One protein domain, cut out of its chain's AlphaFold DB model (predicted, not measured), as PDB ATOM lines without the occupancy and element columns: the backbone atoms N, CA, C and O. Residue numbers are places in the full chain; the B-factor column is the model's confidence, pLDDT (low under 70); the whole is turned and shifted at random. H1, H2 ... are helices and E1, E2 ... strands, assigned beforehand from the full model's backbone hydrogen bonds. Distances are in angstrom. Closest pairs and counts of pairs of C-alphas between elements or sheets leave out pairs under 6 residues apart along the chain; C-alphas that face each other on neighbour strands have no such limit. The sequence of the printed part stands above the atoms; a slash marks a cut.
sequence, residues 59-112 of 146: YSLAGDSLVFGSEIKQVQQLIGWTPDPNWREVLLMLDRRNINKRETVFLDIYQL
ATOM      1  N   TYR A  59       3.793 -37.482 -49.125       97.88
ATOM      2  CA  TYR A  59       4.949 -37.145 -49.937       97.88
ATOM      3  C   TYR A  59       5.133 -35.631 -50.077       97.88
ATOM      4  O   TYR A  59       4.199 -34.852 -49.889       97.88
ATOM      5  N   SER A  60       6.351 -35.231 -50.424       97.06
ATOM      6  CA  SER A  60       6.720 -33.867 -50.795       97.06
ATOM      7  C   SER A  60       7.854 -33.910 -51.820       97.06
ATOM      8  O   SER A  60       8.609 -34.886 -51.876       97.06
ATOM      9  N   LEU A  61       7.954 -32.870 -52.643       94.75
ATOM     10  CA  LEU A  61       9.050 -32.690 -53.588       94.75
ATOM     11  C   LEU A  61      10.010 -31.635 -53.023       94.75
ATOM     12  O   LEU A  61       9.678 -30.454 -52.968       94.75
ATOM     13  N   ALA A  62      11.182 -32.081 -52.582       92.00
ATOM     14  CA  ALA A  62      12.239 -31.267 -51.998       92.00
ATOM     15  C   ALA A  62      13.349 -31.038 -53.035       92.00
ATOM     16  O   ALA A  62      14.299 -31.817 -53.128       92.00
ATOM     17  N   GLY A  63      13.200 -29.998 -53.860       88.25
ATOM     18  CA  GLY A  63      14.033 -29.832 -55.056       88.25
ATOM     19  C   GLY A  63      13.824 -31.011 -56.008       88.25
ATOM     20  O   GLY A  63      12.686 -31.307 -56.363       88.25
ATOM     21  N   ASP A  64      14.898 -31.728 -56.335       88.31
ATOM     22  CA  ASP A  64      14.856 -32.919 -57.202       88.31
ATOM     23  C   ASP A  64      14.703 -34.232 -56.412       88.31
ATOM     24  O   ASP A  64      14.835 -35.335 -56.948       88.31
ATOM     25  N   SER A  65      14.434 -34.146 -55.107       90.69
ATOM     26  CA  SER A  65      14.237 -35.310 -54.242       90.69
ATOM     27  C   SER A  65      12.769 -35.498 -53.891       90.69
ATOM     28  O   SER A  65      12.134 -34.619 -53.309       90.69
ATOM     29  N   LEU A  66      12.226 -36.684 -54.172       95.12
ATOM     30  CA  LEU A  66      10.925 -37.076 -53.643       95.12
ATOM     31  C   LEU A  66      11.090 -37.673 -52.241       95.12
ATOM     32  O   LEU A  66      11.698 -38.730 -52.069       95.12
ATOM     33  N   VAL A  67      10.487 -37.027 -51.248       96.44
ATOM     34  CA  VAL A  67      10.405 -37.516 -49.869       96.44
ATOM     35  C   VAL A  67       9.026 -38.124 -49.653       96.44
ATOM     36  O   VAL A  67       8.027 -37.531 -50.053       96.44
ATOM     37  N   PHE A  68       8.941 -39.282 -49.000       97.75
ATOM     38  CA  PHE A  68       7.665 -39.917 -48.672       97.75
ATOM     39  C   PHE A  68       7.722 -40.697 -47.355       97.75
ATOM     40  O   PHE A  68       8.793 -41.083 -46.890       97.75
ATOM     41  N   GLY A  69       6.561 -40.933 -46.746       97.00
ATOM     42  CA  GLY A  69       6.449 -41.660 -45.482       97.00
ATOM     43  C   GLY A  69       5.007 -42.007 -45.122       97.00
ATOM     44  O   GLY A  69       4.061 -41.418 -45.645       97.00
ATOM     45  N   SER A  70       4.818 -42.968 -44.222       95.56
ATOM     46  CA  SER A  70       3.486 -43.330 -43.714       95.56
ATOM     47  C   SER A  70       2.975 -42.342 -42.662       95.56
ATOM     48  O   SER A  70       1.782 -42.309 -42.366       95.56
ATOM     49  N   GLU A  71       3.850 -41.488 -42.131       95.44
ATOM     50  CA  GLU A  71       3.492 -40.415 -41.211       95.44
ATOM     51  C   GLU A  71       3.968 -39.059 -41.726       95.44
ATOM     52  O   GLU A  71       5.104 -38.904 -42.172       95.44
ATOM     53  N   ILE A  72       3.124 -38.038 -41.579       95.25
ATOM     54  CA  ILE A  72       3.424 -36.684 -42.056       95.25
ATOM     55  C   ILE A  72       4.698 -36.106 -41.420       95.25
ATOM     56  O   ILE A  72       5.504 -35.475 -42.098       95.25
ATOM     57  N   LYS A  73       4.944 -36.421 -40.141       94.31
ATOM     58  CA  LYS A  73       6.128 -35.976 -39.392       94.31
ATOM     59  C   LYS A  73       7.446 -36.504 -39.968       94.31
ATOM     60  O   LYS A  73       8.469 -35.846 -39.831       94.31
ATOM     61  N   GLN A  74       7.427 -37.678 -40.608       95.19
ATOM     62  CA  GLN A  74       8.613 -38.247 -41.257       95.19
ATOM     63  C   GLN A  74       9.000 -37.399 -42.468       95.19
ATOM     64  O   GLN A  74      10.167 -37.063 -42.636       95.19
ATOM     65  N   VAL A  75       8.007 -36.992 -43.266       96.88
ATOM     66  CA  VAL A  75       8.220 -36.096 -44.407       96.88
ATOM     67  C   VAL A  75       8.740 -34.744 -43.917       96.88
ATOM     68  O   VAL A  75       9.766 -34.287 -44.406       96.88
ATOM     69  N   GLN A  76       8.120 -34.159 -42.886       96.38
ATOM     70  CA  GLN A  76       8.555 -32.880 -42.305       96.38
ATOM     71  C   GLN A  76      10.023 -32.868 -41.852       96.38
ATOM     72  O   GLN A  76      10.690 -31.847 -41.967       96.38
ATOM     73  N   GLN A  77      10.536 -33.990 -41.344       95.38
ATOM     74  CA  GLN A  77      11.930 -34.095 -40.901       95.38
ATOM     75  C   GLN A  77      12.933 -34.188 -42.059       95.38
ATOM     76  O   GLN A  77      14.112 -33.908 -41.860       95.38
ATOM     77  N   LEU A  78      12.484 -34.594 -43.249       96.12
ATOM     78  CA  LEU A  78      13.347 -34.929 -44.385       96.12
ATOM     79  C   LEU A  78      13.303 -33.903 -45.520       96.12
ATOM     80  O   LEU A  78      14.213 -33.881 -46.341       96.12
ATOM     81  N   ILE A  79      12.280 -33.046 -45.568       96.06
ATOM     82  CA  ILE A  79      12.146 -32.012 -46.606       96.06
ATOM     83  C   ILE A  79      13.260 -30.955 -46.556       96.06
ATOM     84  O   ILE A  79      13.612 -30.385 -47.579       96.06
ATOM     85  N   GLY A  80      13.873 -30.716 -45.394       95.12
ATOM     86  CA  GLY A  80      14.983 -29.765 -45.263       95.12
ATOM     87  C   GLY A  80      14.560 -28.299 -45.098       95.12
ATOM     88  O   GLY A  80      15.420 -27.429 -44.997       95.12
ATOM     89  N   TRP A  81      13.257 -28.020 -44.996       95.56
ATOM     90  CA  TRP A  81      12.709 -26.730 -44.562       95.56
ATOM     91  C   TRP A  81      11.600 -26.928 -43.523       95.56
ATOM     92  O   TRP A  81      11.109 -28.034 -43.311       95.56
ATOM     93  N   THR A  82      11.201 -25.843 -42.857       96.81
ATOM     94  CA  THR A  82       9.999 -25.838 -42.011       96.81
ATOM     95  C   THR A  82       8.803 -25.433 -42.869       96.81
ATOM     96  O   THR A  82       8.817 -24.319 -43.390       96.81
ATOM     97  N   PRO A  83       7.796 -26.301 -43.058       96.50
ATOM     98  CA  PRO A  83       6.673 -26.000 -43.932       96.50
ATOM     99  C   PRO A  83       5.703 -25.038 -43.245       96.50
ATOM    100  O   PRO A  83       5.373 -25.208 -42.065       96.50
ATOM    101  N   ASP A  84       5.213 -24.057 -43.996       97.38
ATOM    102  CA  ASP A  84       4.191 -23.133 -43.514       97.38
ATOM    103  C   ASP A  84       2.838 -23.847 -43.313       97.38
ATOM    104  O   ASP A  84       2.514 -24.805 -44.031       97.38
ATOM    105  N   PRO A  85       2.002 -23.392 -42.363       96.38
ATOM    106  CA  PRO A  85       0.660 -23.929 -42.193       96.38
ATOM    107  C   PRO A  85      -0.228 -23.660 -43.414       96.38
ATOM    108  O   PRO A  85      -0.357 -22.527 -43.881       96.38
ATOM    109  N   ASN A  86      -0.941 -24.686 -43.870       95.25
ATOM    110  CA  ASN A  86      -2.047 -24.536 -44.807       95.25
ATOM    111  C   ASN A  86      -3.321 -24.194 -44.023       95.25
ATOM    112  O   ASN A  86      -4.075 -25.077 -43.607       95.25
ATOM    113  N   TRP A  87      -3.567 -22.900 -43.797       93.81
ATOM    114  CA  TRP A  87      -4.688 -22.450 -42.962       93.81
ATOM    115  C   TRP A  87      -6.058 -22.883 -43.471       93.81
ATOM    116  O   TRP A  87      -6.957 -23.109 -42.664       93.81
ATOM    117  N   ARG A  88      -6.219 -23.049 -44.788       92.31
ATOM    118  CA  ARG A  88      -7.453 -23.592 -45.362       92.31
ATOM    119  C   ARG A  88      -7.707 -24.996 -44.822       92.31
ATOM    120  O   ARG A  88      -8.781 -25.245 -44.287       92.31
ATOM    121  N   GLU A  89      -6.716 -25.877 -44.888       92.50
ATOM    122  CA  GLU A  89      -6.846 -27.252 -44.398       92.50
ATOM    123  C   GLU A  89      -6.926 -27.336 -42.873       92.50
ATOM    124  O   GLU A  89      -7.668 -28.157 -42.340       92.50
ATOM    125  N   VAL A  90      -6.255 -26.436 -42.147       91.19
ATOM    126  CA  VAL A  90      -6.434 -26.312 -40.691       91.19
ATOM    127  C   VAL A  90      -7.885 -25.970 -40.340       91.19
ATOM    128  O   VAL A  90      -8.456 -26.579 -39.436       91.19
ATOM    129  N   LEU A  91      -8.501 -25.025 -41.058       89.94
ATOM    130  CA  LEU A  91      -9.904 -24.660 -40.854       89.94
ATOM    131  C   LEU A  91     -10.849 -25.801 -41.255       89.94
ATOM    132  O   LEU A  91     -11.799 -26.082 -40.526       89.94
ATOM    133  N   LEU A  92     -10.578 -26.491 -42.368       88.94
ATOM    134  CA  LEU A  92     -11.376 -27.642 -42.802       88.94
ATOM    135  C   LEU A  92     -11.284 -28.817 -41.827       88.94
ATOM    136  O   LEU A  92     -12.290 -29.466 -41.585       88.94
ATOM    137  N   MET A  93     -10.136 -29.042 -41.184       83.94
ATOM    138  CA  MET A  93      -9.988 -30.076 -40.154       83.94
ATOM    139  C   MET A  93     -10.942 -29.867 -38.962       83.94
ATOM    140  O   MET A  93     -11.345 -30.835 -38.312       83.94
ATOM    141  N   LEU A  94     -11.325 -28.619 -38.671       86.19
ATOM    142  CA  LEU A  94     -12.332 -28.308 -37.652       86.19
ATOM    143  C   LEU A  94     -13.759 -28.601 -38.146       86.19
ATOM    144  O   LEU A  94     -14.619 -28.977 -37.344       86.19
ATOM    145  N   ASP A  95     -14.012 -28.489 -39.453       84.25
ATOM    146  CA  ASP A  95     -15.262 -28.921 -40.084       84.25
ATOM    147  C   ASP A  95     -15.193 -30.412 -40.442       84.25
ATOM    148  O   ASP A  95     -14.838 -30.808 -41.550       84.25
ATOM    149  N   ARG A  96     -15.609 -31.268 -39.501       72.00
ATOM    150  CA  ARG A  96     -15.596 -32.743 -39.614       72.00
ATOM    151  C   ARG A  96     -16.315 -33.336 -40.841       72.00
ATOM    152  O   ARG A  96     -16.300 -34.553 -41.014       72.00
ATOM    153  N   ARG A  97     -16.977 -32.520 -41.662       71.81
ATOM    154  CA  ARG A  97     -17.650 -32.931 -42.903       71.81
ATOM    155  C   ARG A  97     -16.764 -32.786 -44.138       71.81
ATOM    156  O   ARG A  97     -17.123 -33.320 -45.183       71.81
ATOM    157  N   ASN A  98     -15.639 -32.077 -44.041       66.06
ATOM    158  CA  ASN A  98     -14.779 -31.782 -45.178       66.06
ATOM    159  C   ASN A  98     -13.391 -32.394 -44.979       66.06
ATOM    160  O   ASN A  98     -12.551 -31.870 -44.254       66.06
ATOM    161  N   ILE A  99     -13.165 -33.538 -45.622       67.44
ATOM    162  CA  ILE A  99     -11.876 -34.225 -45.615       67.44
ATOM    163  C   ILE A  99     -11.253 -34.002 -46.989       67.44
ATOM    164  O   ILE A  99     -11.667 -34.633 -47.968       67.44
ATOM    165  N   ASN A 100     -10.269 -33.104 -47.072       76.31
ATOM    166  CA  ASN A 100      -9.429 -33.036 -48.258       76.31
ATOM    167  C   ASN A 100      -8.636 -34.340 -48.361       76.31
ATOM    168  O   ASN A 100      -8.028 -34.805 -47.398       76.31
ATOM    169  N   LYS A 101      -8.690 -34.971 -49.533       80.69
ATOM    170  CA  LYS A 101      -8.079 -36.284 -49.760       80.69
ATOM    171  C   LYS A 101      -6.596 -36.194 -50.126       80.69
ATOM    172  O   LYS A 101      -5.932 -37.230 -50.160       80.69
ATOM    173  N   ARG A 102      -6.100 -34.984 -50.410       89.94
ATOM    174  CA  ARG A 102      -4.767 -34.739 -50.967       89.94
ATOM    175  C   ARG A 102      -3.964 -33.694 -50.209       89.94
ATOM    176  O   ARG A 102      -2.792 -33.936 -49.939       89.94
ATOM    177  N   GLU A 103      -4.527 -32.523 -49.935       93.94
ATOM    178  CA  GLU A 103      -3.783 -31.498 -49.194       93.94
ATOM    179  C   GLU A 103      -3.718 -31.848 -47.711       93.94
ATOM    180  O   GLU A 103      -4.597 -32.517 -47.170       93.94
ATOM    181  N   THR A 104      -2.656 -31.389 -47.054       94.81
ATOM    182  CA  THR A 104      -2.496 -31.520 -45.609       94.81
ATOM    183  C   THR A 104      -2.530 -30.146 -44.949       94.81
ATOM    184  O   THR A 104      -2.537 -29.111 -45.615       94.81
ATOM    185  N   VAL A 105      -2.501 -30.129 -43.616       94.44
ATOM    186  CA  VAL A 105      -2.374 -28.898 -42.819       94.44
ATOM    187  C   VAL A 105      -1.026 -28.183 -42.997       94.44
ATOM    188  O   VAL A 105      -0.846 -27.104 -42.442       94.44
ATOM    189  N   PHE A 106      -0.092 -28.749 -43.766       96.44
ATOM    190  CA  PHE A 106       1.179 -28.133 -44.133       96.44
ATOM    191  C   PHE A 106       1.222 -27.893 -45.642       96.44
ATOM    192  O   PHE A 106       0.837 -28.764 -46.427       96.44
ATOM    193  N   LEU A 107       1.695 -26.717 -46.051       96.25
ATOM    194  CA  LEU A 107       1.940 -26.426 -47.461       96.25
ATOM    195  C   LEU A 107       3.047 -27.342 -48.007       96.25
ATOM    196  O   LEU A 107       3.952 -27.748 -47.279       96.25
ATOM    197  N   ASP A 108       2.917 -27.707 -49.284       96.12
ATOM    198  CA  ASP A 108       3.844 -28.564 -50.042       96.12
ATOM    199  C   ASP A 108       4.074 -29.979 -49.483       96.12
ATOM    200  O   ASP A 108       4.941 -30.716 -49.960       96.12
ATOM    201  N   ILE A 109       3.257 -30.408 -48.517       97.19
ATOM    202  CA  ILE A 109       3.165 -31.798 -48.078       97.19
ATOM    203  C   ILE A 109       1.788 -32.324 -48.450       97.19
ATOM    204  O   ILE A 109       0.755 -31.793 -48.031       97.19
ATOM    205  N   TYR A 110       1.778 -33.402 -49.221       96.81
ATOM    206  CA  TYR A 110       0.570 -33.992 -49.771       96.81
ATOM    207  C   TYR A 110       0.370 -35.401 -49.238       96.81
ATOM    208  O   TYR A 110       1.319 -36.132 -48.960       96.81
ATOM    209  N   GLN A 111      -0.883 -35.812 -49.150       96.19
ATOM    210  CA  GLN A 111      -1.266 -37.201 -48.999       96.19
ATOM    211  C   GLN A 111      -1.526 -37.795 -50.388       96.19
ATOM    212  O   GLN A 111      -2.204 -37.186 -51.216       96.19
ATOM    213  N   LEU A 112      -0.987 -38.982 -50.675       96.44
ATOM    214  CA  LEU A 112      -1.334 -39.698 -51.901       96.44
ATOM    215  C   LEU A 112      -2.796 -40.133 -51.807       96.44
ATOM    216  O   LEU A 112      -3.166 -40.813 -50.851       96.44
TER     217      LEU A 112
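Overview. This is residues 59 to 112 of the 146 residues of a protein of Candidatus Uhrbacteria bacterium (UniProt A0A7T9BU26). A small strand hairpin, E1 and E2, with the short helix H1 packed on it makes one end of an elongated domain, and a second short helix, H2, makes a separate part toward the other end. Residues 79 to 86 lead across from H1 to H2, and residues 95 to 112, with no named element, fold back until Leu 112 is near Tyr 59. The printed part has 54 residues, with two named strands and two named helices in the order E1, E2, H1, H2; the sheet is antiparallel, and the class is mixed, helices and strands, though under half of the residues are in named elements. The whole is compact, with a radius of gyration of the C-alphas of 11.4 A, and spans 34 by 19 by 16 A.

Along the chain. E1, residues 59 to 62, begins with C-alpha 59 at (4.949, -37.145, -49.937) and is 9.6 A long. E2, residues 65 to 69, is 13.3 A long. H1, residues 72 to 78, is 10.3 A long. H2, residues 87 to 94, is 11.0 A long and ends with C-alpha 94 at (-12.332, -28.308, -37.652).

Arrangement. E1 and E2 form an antiparallel hairpin, at 154 degrees between their directions; N 60 and O 67 are 2.9 A apart and N 62 and O 65 are 2.8 A apart, within hydrogen-bond range. The closest C-alphas of E2 and H1 are those of Phe 68 and Val 75, 5.8 A apart. Those of E1 and H1 are Tyr 59 and Val 75, 6.5 A apart. H2 is apart from E1, E2 and H1. In H1 every O i to N i+4 pair is within hydrogen-bond range; in H2, 3 of 4 are.

Size, cuts and confidence. The two C-alphas farthest apart are those of Asp 64 and Arg 97, at 35.5 A, while those of Tyr 59 and Leu 112 are 7.1 A apart. The printed part has no cut. The links E1 to E2 and E2 to H1 are tight, and H1 to H2 is a short link of 8 residues. The mean pLDDT of the printed part is 91.7, and residues 98 to 99 are under 70.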